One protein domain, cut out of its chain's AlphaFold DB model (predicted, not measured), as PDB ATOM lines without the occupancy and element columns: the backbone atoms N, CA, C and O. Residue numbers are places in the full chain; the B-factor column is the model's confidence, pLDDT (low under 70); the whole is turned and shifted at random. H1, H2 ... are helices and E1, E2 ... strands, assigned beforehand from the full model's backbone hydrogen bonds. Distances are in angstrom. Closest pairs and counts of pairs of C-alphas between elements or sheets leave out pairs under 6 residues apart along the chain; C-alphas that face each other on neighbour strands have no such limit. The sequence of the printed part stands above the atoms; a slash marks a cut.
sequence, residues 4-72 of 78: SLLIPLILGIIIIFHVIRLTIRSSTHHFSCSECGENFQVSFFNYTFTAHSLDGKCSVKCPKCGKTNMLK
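AT A GLANCE: This is residues 4 to 72 of the 78 residues of an uncharacterized protein of Clostridium fungisolvens (UniProt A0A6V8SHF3). Two small two-stranded hairpins, E1 with E2 and E3 with E4, form a head together with the short helix H2, and from this head the long helix H1 sticks out as an arm with residues 4 to 22. The printed part has 69 residues, with two named helices and four named strands in the order H1, E1, E2, H2, E3, E4; both sheets are antiparallel, and the class is mixed, helices and strands. The whole is extended, with a radius of gyration of the C-alphas of 17.3 A and spans of 57 by 25 by 16 A, the arm making the length.

IN THESE COORDINATES: E1 is residues 29 to 32, 10.3 A long, and E2 residues 39 to 42, 10.2 A. E3 is residues 58 to 61 and E4 residues 68 to 71, where C-alpha 71 is at (39.874, 97.827, 11.272). H2 is residues 44 to 48. H1, residues 4 to 26, is 34.2 A long, from C-alpha 4 at (30.835, 147.929, 20.006) to C-alpha 26 at (43.438, 116.247, 16.974).

HOW THE PARTS SIT: In the hairpin E1 and E2, N 31 and O 40 are within hydrogen-bond range at 2.8 A. In the hairpin E3 and E4, N 60 and O 69 are within range at 3.0 A. The closest C-alphas of E1 and E4, Phe 31 and Leu 71, are 6.8 A apart. Those of H2 and E3, Tyr 47 and Cys 58, are 7.4 A apart. H1 and H2 are close but not clearly touching, Ile 24 and Phe 44 being their closest C-alphas at 7.4 A. H1 is apart from E2, E3 and E4. Every O i to N i+4 pair is within hydrogen-bond range in H2, and 17 of 19 are in H1.

THE WHOLE: The two C-alphas farthest apart, Ser 4 and Glu 35, are 57.1 A from each other. Without residues 4 to 22, the body spans 29 by 25 by 14 A. The printed part has no cut and no long link. The model's pLDDT is under 70 at residues 4 to 5 and 24 to 27.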
ATOM      1  N   SER A   4      30.116 148.407  18.821       65.81
ATOM      2  CA  SER A   4      30.835 147.929  20.006       65.81
ATOM      3  C   SER A   4      30.393 146.540  20.499       65.81
ATOM      4  O   SER A   4      31.220 145.821  21.043       65.81
ATOM      5  N   LEU A   5      29.149 146.103  20.247       67.94
ATOM      6  CA  LEU A   5      28.678 144.757  20.638       67.94
ATOM      7  C   LEU A   5      28.901 143.689  19.556       67.94
ATOM      8  O   LEU A   5      28.976 142.504  19.866       67.94
ATOM      9  N   LEU A   6      29.053 144.089  18.291       75.69
ATOM     10  CA  LEU A   6      29.292 143.148  17.191       75.69
ATOM     11  C   LEU A   6      30.729 142.619  17.197       75.69
ATOM     12  O   LEU A   6      30.954 141.449  16.912       75.69
ATOM     13  N   ILE A   7      31.695 143.458  17.572       79.81
ATOM     14  CA  ILE A   7      33.116 143.094  17.619       79.81
ATOM     15  C   ILE A   7      33.392 141.929  18.596       79.81
ATOM     16  O   ILE A   7      33.971 140.937  18.151       79.81
ATOM     17  N   PRO A   8      32.967 141.953  19.878       84.50
ATOM     18  CA  PRO A   8      33.211 140.836  20.794       84.50
ATOM     19  C   PRO A   8      32.455 139.561  20.398       84.50
ATOM     20  O   PRO A   8      32.973 138.467  20.600       84.50
ATOM     21  N   LEU A   9      31.277 139.675  19.775       87.38
ATOM     22  CA  LEU A   9      30.542 138.515  19.259       87.38
ATOM     23  C   LEU A   9      31.276 137.853  18.087       87.38
ATOM     24  O   LEU A   9      31.422 136.633  18.065       87.38
ATOM     25  N   ILE A  10      31.791 138.647  17.144       89.56
ATOM     26  CA  ILE A  10      32.572 138.136  16.008       89.56
ATOM     27  C   ILE A  10      33.866 137.480  16.505       89.56
ATOM     28  O   ILE A  10      34.188 136.374  16.074       89.56
ATOM     29  N   LEU A  11      34.577 138.107  17.449       89.75
ATOM     30  CA  LEU A  11      35.778 137.518  18.049       89.75
ATOM     31  C   LEU A  11      35.461 136.215  18.793       89.75
ATOM     32  O   LEU A  11      36.190 135.240  18.637       89.75
ATOM     33  N   GLY A  12      34.345 136.155  19.525       90.88
ATOM     34  CA  GLY A  12      33.875 134.930  20.171       90.88
ATOM     35  C   GLY A  12      33.611 133.801  19.171       90.88
ATOM     36  O   GLY A  12      34.091 132.687  19.365       90.88
ATOM     37  N   ILE A  13      32.928 134.090  18.060       92.06
ATOM     38  CA  ILE A  13      32.659 133.105  16.998       92.06
ATOM     39  C   ILE A  13      33.964 132.629  16.344       92.06
ATOM     40  O   ILE A  13      34.128 131.430  16.115       92.06
ATOM     41  N   ILE A  14      34.914 133.534  16.086       91.94
ATOM     42  CA  ILE A  14      36.228 133.190  15.525       91.94
ATOM     43  C   ILE A  14      36.996 132.279  16.490       91.94
ATOM     44  O   ILE A  14      37.510 131.245  16.068       91.94
ATOM     45  N   ILE A  15      37.028 132.602  17.786       91.50
ATOM     46  CA  ILE A  15      37.702 131.783  18.804       91.50
ATOM     47  C   ILE A  15      37.058 130.395  18.893       91.50
ATOM     48  O   ILE A  15      37.767 129.392  18.849       91.50
ATOM     49  N   ILE A  16      35.724 130.319  18.936       91.19
ATOM     50  CA  ILE A  16      34.991 129.045  18.949       91.19
ATOM     51  C   ILE A  16      35.329 128.222  17.701       91.19
ATOM     52  O   ILE A  16      35.647 127.037  17.803       91.19
ATOM     53  N   PHE A  17      35.332 128.847  16.525       90.50
ATOM     54  CA  PHE A  17      35.677 128.176  15.276       90.50
ATOM     55  C   PHE A  17      37.120 127.661  15.269       90.50
ATOM     56  O   PHE A  17      37.371 126.527  14.857       90.50
ATOM     57  N   HIS A  18      38.068 128.463  15.758       88.00
ATOM     58  CA  HIS A  18      39.463 128.055  15.891       88.00
ATOM     59  C   HIS A  18      39.617 126.863  16.839       88.00
ATOM     60  O   HIS A  18      40.307 125.905  16.488       88.00
ATOM     61  N   VAL A  19      38.938 126.867  17.987       86.50
ATOM     62  CA  VAL A  19      38.968 125.744  18.936       86.50
ATOM     63  C   VAL A  19      38.387 124.480  18.300       86.50
ATOM     64  O   VAL A  19      39.052 123.447  18.295       86.50
ATOM     65  N   ILE A  20      37.214 124.563  17.667       84.38
ATOM     66  CA  ILE A  20      36.583 123.416  16.991       84.38
ATOM     67  C   ILE A  20      37.504 122.836  15.907       84.38
ATOM     68  O   ILE A  20      37.693 121.619  15.831       84.38
ATOM     69  N   ARG A  21      38.125 123.692  15.085       81.75
ATOM     70  CA  ARG A  21      39.079 123.271  14.045       81.75
ATOM     71  C   ARG A  21      40.260 122.495  14.630       81.75
ATOM     72  O   ARG A  21      40.674 121.493  14.043       81.75
ATOM     73  N   LEU A  22      40.802 122.953  15.757       78.69
ATOM     74  CA  LEU A  22      41.922 122.296  16.433       78.69
ATOM     75  C   LEU A  22      41.500 120.961  17.058       78.69
ATOM     76  O   LEU A  22      42.200 119.962  16.886       78.69
ATOM     77  N   THR A  23      40.332 120.905  17.698       73.25
ATOM     78  CA  THR A  23      39.793 119.669  18.284       73.25
ATOM     79  C   THR A  23      39.544 118.603  17.220       73.25
ATOM     80  O   THR A  23      39.962 117.460  17.394       73.25
ATOM     81  N   ILE A  24      38.938 118.965  16.085       69.38
ATOM     82  CA  ILE A  24      38.681 118.018  14.991       69.38
ATOM     83  C   ILE A  24      39.995 117.501  14.394       69.38
ATOM     84  O   ILE A  24      40.113 116.301  14.162       69.38
ATOM     85  N   ARG A  25      41.001 118.366  14.197       67.44
ATOM     86  CA  ARG A  25      42.335 117.947  13.720       67.44
ATOM     87  C   ARG A  25      42.983 116.929  14.660       67.44
ATOM     88  O   ARG A  25      43.644 116.009  14.197       67.44
ATOM     89  N   SER A  26      42.819 117.113  15.967       66.12
ATOM     90  CA  SER A  26      43.438 116.247  16.974       66.12
ATOM     91  C   SER A  26      42.658 114.953  17.236       66.12
ATOM     92  O   SER A  26      43.206 114.042  17.851       66.12
ATOM     93  N   SER A  27      41.391 114.874  16.824       67.31
ATOM     94  CA  SER A  27      40.480 113.766  17.138       67.31
ATOM     95  C   SER A  27      40.248 112.832  15.941       67.31
ATOM     96  O   SER A  27      39.232 112.144  15.846       67.31
ATOM     97  N   THR A  28      41.182 112.803  14.989       73.81
ATOM     98  CA  THR A  28      41.139 111.853  13.879       73.81
ATOM     99  C   THR A  28      41.802 110.533  14.260       73.81
ATOM    100  O   THR A  28      42.951 110.469  14.706       73.81
ATOM    101  N   HIS A  29      41.075 109.439  14.053       82.00
ATOM    102  CA  HIS A  29      41.604 108.092  14.231       82.00
ATOM    103  C   HIS A  29      42.255 107.630  12.929       82.00
ATOM    104  O   HIS A  29      41.654 107.727  11.861       82.00
ATOM    105  N   HIS A  30      43.490 107.139  13.014       86.44
ATOM    106  CA  HIS A  30      44.232 106.649  11.857       86.44
ATOM    107  C   HIS A  30      43.929 105.169  11.636       86.44
ATOM    108  O   HIS A  30      43.879 104.395  12.589       86.44
ATOM    109  N   PHE A  31      43.763 104.766  10.386       87.31
ATOM    110  CA  PHE A  31      43.511 103.390   9.979       87.31
ATOM    111  C   PHE A  31      44.393 103.053   8.788       87.31
ATOM    112  O   PHE A  31      44.687 103.925   7.974       87.31
ATOM    113  N   SER A  32      44.789 101.789   8.673       87.31
ATOM    114  CA  SER A  32      45.460 101.275   7.481       87.31
ATOM    115  C   SER A  32      44.548 100.266   6.802       87.31
ATOM    116  O   SER A  32      44.081  99.320   7.442       87.31
ATOM    117  N   CYS A  33      44.246 100.486   5.525       88.38
ATOM    118  CA  CYS A  33      43.462  99.543   4.743       88.38
ATOM    119  C   CYS A  33      44.324  98.332   4.375       88.38
ATOM    120  O   CYS A  33      45.327  98.475   3.682       88.38
ATOM    121  N   SER A  34      43.904  97.129   4.770       82.62
ATOM    122  CA  SER A  34      44.638  95.892   4.465       82.62
ATOM    123  C   SER A  34      44.662  95.528   2.980       82.62
ATOM    124  O   SER A  34      45.484  94.717   2.578       82.62
ATOM    125  N   GLU A  35      43.770  96.096   2.166       84.00
ATOM    126  CA  GLU A  35      43.691  95.749   0.747       84.00
ATOM    127  C   GLU A  35      44.473  96.688  -0.168       84.00
ATOM    128  O   GLU A  35      45.179  96.228  -1.058       84.00
ATOM    129  N   CYS A  36      44.346  98.004   0.019       87.44
ATOM    130  CA  CYS A  36      45.074  98.981  -0.793       87.44
ATOM    131  C   CYS A  36      46.343  99.506  -0.107       87.44
ATOM    132  O   CYS A  36      47.064 100.304  -0.704       87.44
ATOM    133  N   GLY A  37      46.595  99.102   1.144       83.56
ATOM    134  CA  GLY A  37      47.750  99.520   1.943       83.56
ATOM    135  C   GLY A  37      47.727 100.989   2.365       83.56
ATOM    136  O   GLY A  37      48.716 101.500   2.882       83.56
ATOM    137  N   GLU A  38      46.629 101.703   2.116       85.00
ATOM    138  CA  GLU A  38      46.577 103.137   2.357       85.00
ATOM    139  C   GLU A  38      46.254 103.465   3.813       85.00
ATOM    140  O   GLU A  38      45.325 102.911   4.410       85.00
ATOM    141  N   ASN A  39      46.996 104.431   4.351       86.38
ATOM    142  CA  ASN A  39      46.732 105.018   5.652       86.38
ATOM    143  C   ASN A  39      45.774 106.197   5.496       86.38
ATOM    144  O   ASN A  39      46.069 107.153   4.781       86.38
ATOM    145  N   PHE A  40      44.645 106.148   6.192       86.25
ATOM    146  CA  PHE A  40      43.627 107.187   6.145       86.25
ATOM    147  C   PHE A  40      43.155 107.564   7.547       86.25
ATOM    148  O   PHE A  40      43.339 106.830   8.517       86.25
ATOM    149  N   GLN A  41      42.555 108.745   7.651       86.12
ATOM    150  CA  GLN A  41      42.028 109.292   8.893       86.12
ATOM    151  C   GLN A  41      40.501 109.278   8.869       86.12
ATOM    152  O   GLN A  41      39.886 109.663   7.875       86.12
ATOM    153  N   VAL A  42      39.889 108.866   9.975       84.00
ATOM    154  CA  VAL A  42      38.440 108.913  10.183       84.00
ATOM    155  C   VAL A  42      38.141 109.939  11.269       84.00
ATOM    156  O   VAL A  42      38.793 109.966  12.312       84.00
ATOM    157  N   SER A  43      37.158 110.802  11.010       82.06
ATOM    158  CA  SER A  43      36.680 111.786  11.984       82.06
ATOM    159  C   SER A  43      36.111 111.101  13.225       82.06
ATOM    160  O   SER A  43      35.469 110.056  13.109       82.06
ATOM    161  N   PHE A  44      36.283 111.729  14.390       79.69
ATOM    162  CA  PHE A  44      35.704 111.289  15.660       79.69
ATOM    163  C   PHE A  44      34.233 110.896  15.532       79.69
ATOM    164  O   PHE A  44      33.858 109.803  15.931       79.69
ATOM    165  N   PHE A  45      33.420 111.738  14.885       81.81
ATOM    166  CA  PHE A  45      31.996 111.471  14.695       81.81
ATOM    167  C   PHE A  45      31.776 110.137  13.965       81.81
ATOM    168  O   PHE A  45      31.115 109.242  14.477       81.81
ATOM    169  N   ASN A  46      32.424 109.938  12.815       82.81
ATOM    170  CA  ASN A  46      32.301 108.689  12.061       82.81
ATOM    171  C   ASN A  46      32.777 107.472  12.867       82.81
ATOM    172  O   ASN A  46      32.170 106.412  12.768       82.81
ATOM    173  N   TYR A  47      33.824 107.616  13.681       84.75
ATOM    174  CA  TYR A  47      34.305 106.545  14.555       84.75
ATOM    175  C   TYR A  47      33.308 106.208  15.680       84.75
ATOM    176  O   TYR A  47      33.059 105.031  15.944       84.75
ATOM    177  N   THR A  48      32.700 107.217  16.311       84.00
ATOM    178  CA  THR A  48      31.707 107.045  17.387       84.00
ATOM    179  C   THR A  48      30.416 106.394  16.892       84.00
ATOM    180  O   THR A  48      29.864 105.551  17.591       84.00
ATOM    181  N   PHE A  49      29.948 106.748  15.692       85.81
ATOM    182  CA  PHE A  49      28.706 106.206  15.118       85.81
ATOM    183  C   PHE A  49      28.890 104.880  14.364       85.81
ATOM    184  O   PHE A  49      27.924 104.307  13.863       85.81
ATOM    185  N   THR A  50      30.119 104.378  14.268       87.94
ATOM    186  CA  THR A  50      30.428 103.112  13.603       87.94
ATOM    187  C   THR A  50      30.229 101.923  14.546       87.94
ATOM    188  O   THR A  50      30.419 102.034  15.753       87.94
ATOM    189  N   ALA A  51      29.889 100.752  14.000       89.00
ATOM    190  CA  ALA A  51      29.807  99.518  14.776       89.00
ATOM    191  C   ALA A  51      31.194  99.048  15.253       89.00
ATOM    192  O   ALA A  51      32.134  98.949  14.457       89.00
ATOM    193  N   HIS A  52      31.295  98.706  16.541       89.50
ATOM    194  CA  HIS A  52      32.511  98.195  17.182       89.50
ATOM    195  C   HIS A  52      32.374  96.711  17.539       89.50
ATOM    196  O   HIS A  52      31.349  96.274  18.055       89.50
ATOM    197  N   SER A  53      33.423  95.927  17.293       89.25
ATOM    198  CA  SER A  53      33.564  94.557  17.796       89.25
ATOM    199  C   SER A  53      34.054  94.539  19.242       89.25
ATOM    200  O   SER A  53      34.780  95.436  19.667       89.25
ATOM    201  N   LEU A  54      33.805  93.425  19.937       85.12
ATOM    202  CA  LEU A  54      34.382  93.113  21.256       85.12
ATOM    203  C   LEU A  54      35.923  93.223  21.289       85.12
ATOM    204  O   LEU A  54      36.495  93.613  22.297       85.12
ATOM    205  N   ASP A  55      36.594  92.942  20.169       84.75
ATOM    206  CA  ASP A  55      38.057  93.008  20.008       84.75
ATOM    207  C   ASP A  55      38.594  94.436  19.708       84.75
ATOM    208  O   ASP A  55      39.773  94.623  19.384       84.75
ATOM    209  N   GLY A  56      37.734  95.466  19.768       82.50
ATOM    210  CA  GLY A  56      38.108  96.872  19.547       82.50
ATOM    211  C   GLY A  56      38.355  97.247  18.080       82.50
ATOM    212  O   GLY A  56      39.111  98.176  17.789       82.50
ATOM    213  N   LYS A  57      37.764  96.496  17.143       88.56
ATOM    214  CA  LYS A  57      37.730  96.813  15.704       88.56
ATOM    215  C   LYS A  57      36.468  97.600  15.384       88.56
ATOM    216  O   LYS A  57      35.423  97.291  15.941       88.56
ATOM    217  N   CYS A  58      36.529  98.520  14.433       89.31
ATOM    218  CA  CYS A  58      35.372  99.278  13.968       89.31
ATOM    219  C   CYS A  58      35.182  99.148  12.453       89.31
ATOM    220  O   CYS A  58      36.163  99.078  11.707       89.31
ATOM    221  N   SER A  59      33.931  99.108  11.986       89.50
ATOM    222  CA  SER A  59      33.604  98.989  10.557       89.50
ATOM    223  C   SER A  59      33.781 100.319   9.811       89.50
ATOM    224  O   SER A  59      32.870 101.140   9.762       89.50
ATOM    225  N   VAL A  60      34.941 100.537   9.199       88.94
ATOM    226  CA  VAL A  60      35.266 101.794   8.506       88.94
ATOM    227  C   VAL A  60      35.383 101.583   7.001       88.94
ATOM    228  O   VAL A  60      35.925 100.576   6.539       88.94
ATOM    229  N   LYS A  61      34.876 102.547   6.228       88.00
ATOM    230  CA  LYS A  61      34.986 102.567   4.768       88.00
ATOM    231  C   LYS A  61      36.278 103.264   4.352       88.00
ATOM    232  O   LYS A  61      36.500 104.419   4.710       88.00
ATOM    233  N   CYS A  62      37.113 102.578   3.581       88.69
ATOM    234  CA  CYS A  62      38.313 103.172   3.006       88.69
ATOM    235  C   CYS A  62      37.928 104.179   1.901       88.69
ATOM    236  O   CYS A  62      37.154 103.822   1.007       88.69
ATOM    237  N   PRO A  63      38.466 105.413   1.914       85.12
ATOM    238  CA  PRO A  63      38.119 106.437   0.928       85.12
ATOM    239  C   PRO A  63      38.642 106.134  -0.485       85.12
ATOM    240  O   PRO A  63      38.042 106.596  -1.450       85.12
ATOM    241  N   LYS A  64      39.718 105.349  -0.625       85.62
ATOM    242  CA  LYS A  64      40.332 105.040  -1.928       85.62
ATOM    243  C   LYS A  64      39.782 103.794  -2.593       85.62
ATOM    244  O   LYS A  64      39.469 103.836  -3.775       85.62
ATOM    245  N   CYS A  65      39.667 102.683  -1.865       88.50
ATOM    246  CA  CYS A  65      39.129 101.444  -2.441       88.50
ATOM    247  C   CYS A  65      37.611 101.307  -2.259       88.50
ATOM    248  O   CYS A  65      37.001 100.427  -2.859       88.50
ATOM    249  N   GLY A  66      36.988 102.146  -1.422       85.44
ATOM    250  CA  GLY A  66      35.542 102.142  -1.191       85.44
ATOM    251  C   GLY A  66      35.019 100.951  -0.385       85.44
ATOM    252  O   GLY A  66      33.814 100.873  -0.144       85.44
ATOM    253  N   LYS A  67      35.886 100.036   0.054       86.25
ATOM    254  CA  LYS A  67      35.490  98.860   0.831       86.25
ATOM    255  C   LYS A  67      35.373  99.170   2.315       86.25
ATOM    256  O   LYS A  67      36.099 100.010   2.850       86.25
ATOM    257  N   THR A  68      34.424  98.495   2.955       85.81
ATOM    258  CA  THR A  68      34.151  98.618   4.388       85.81
ATOM    259  C   THR A  68      34.699  97.392   5.095       85.81
ATOM    260  O   THR A  68      34.266  96.276   4.820       85.81
ATOM    261  N   ASN A  69      35.643  97.598   6.011       84.69
ATOM    262  CA  ASN A  69      36.317  96.520   6.733       84.69
ATOM    263  C   ASN A  69      36.363  96.836   8.232       84.69
ATOM    264  O   ASN A  69      36.338  97.999   8.639       84.69
ATOM    265  N   MET A  70      36.451  95.795   9.063       88.44
ATOM    266  CA  MET A  70      36.619  95.945  10.510       88.44
ATOM    267  C   MET A  70      38.094  96.174  10.845       88.44
ATOM    268  O   MET A  70      38.872  95.222  10.930       88.44
ATOM    269  N   LEU A  71      38.487  97.435  11.020       87.75
ATOM    270  CA  LEU A  71      39.874  97.827  11.272       87.75
ATOM    271  C   LEU A  71      40.055  98.287  12.719       87.75
ATOM    272  O   LEU A  71      39.145  98.853  13.322       87.75
ATOM    273  N   LYS A  72      41.244  98.055  13.284       86.94
ATOM    274  CA  LYS A  72      41.620  98.644  14.576       86.94
ATOM    275  C   LYS A  72      42.188 100.045  14.340       86.94
ATOM    276  O   LYS A  72      42.966 100.209  13.396       86.94
TER     277      LYS A  72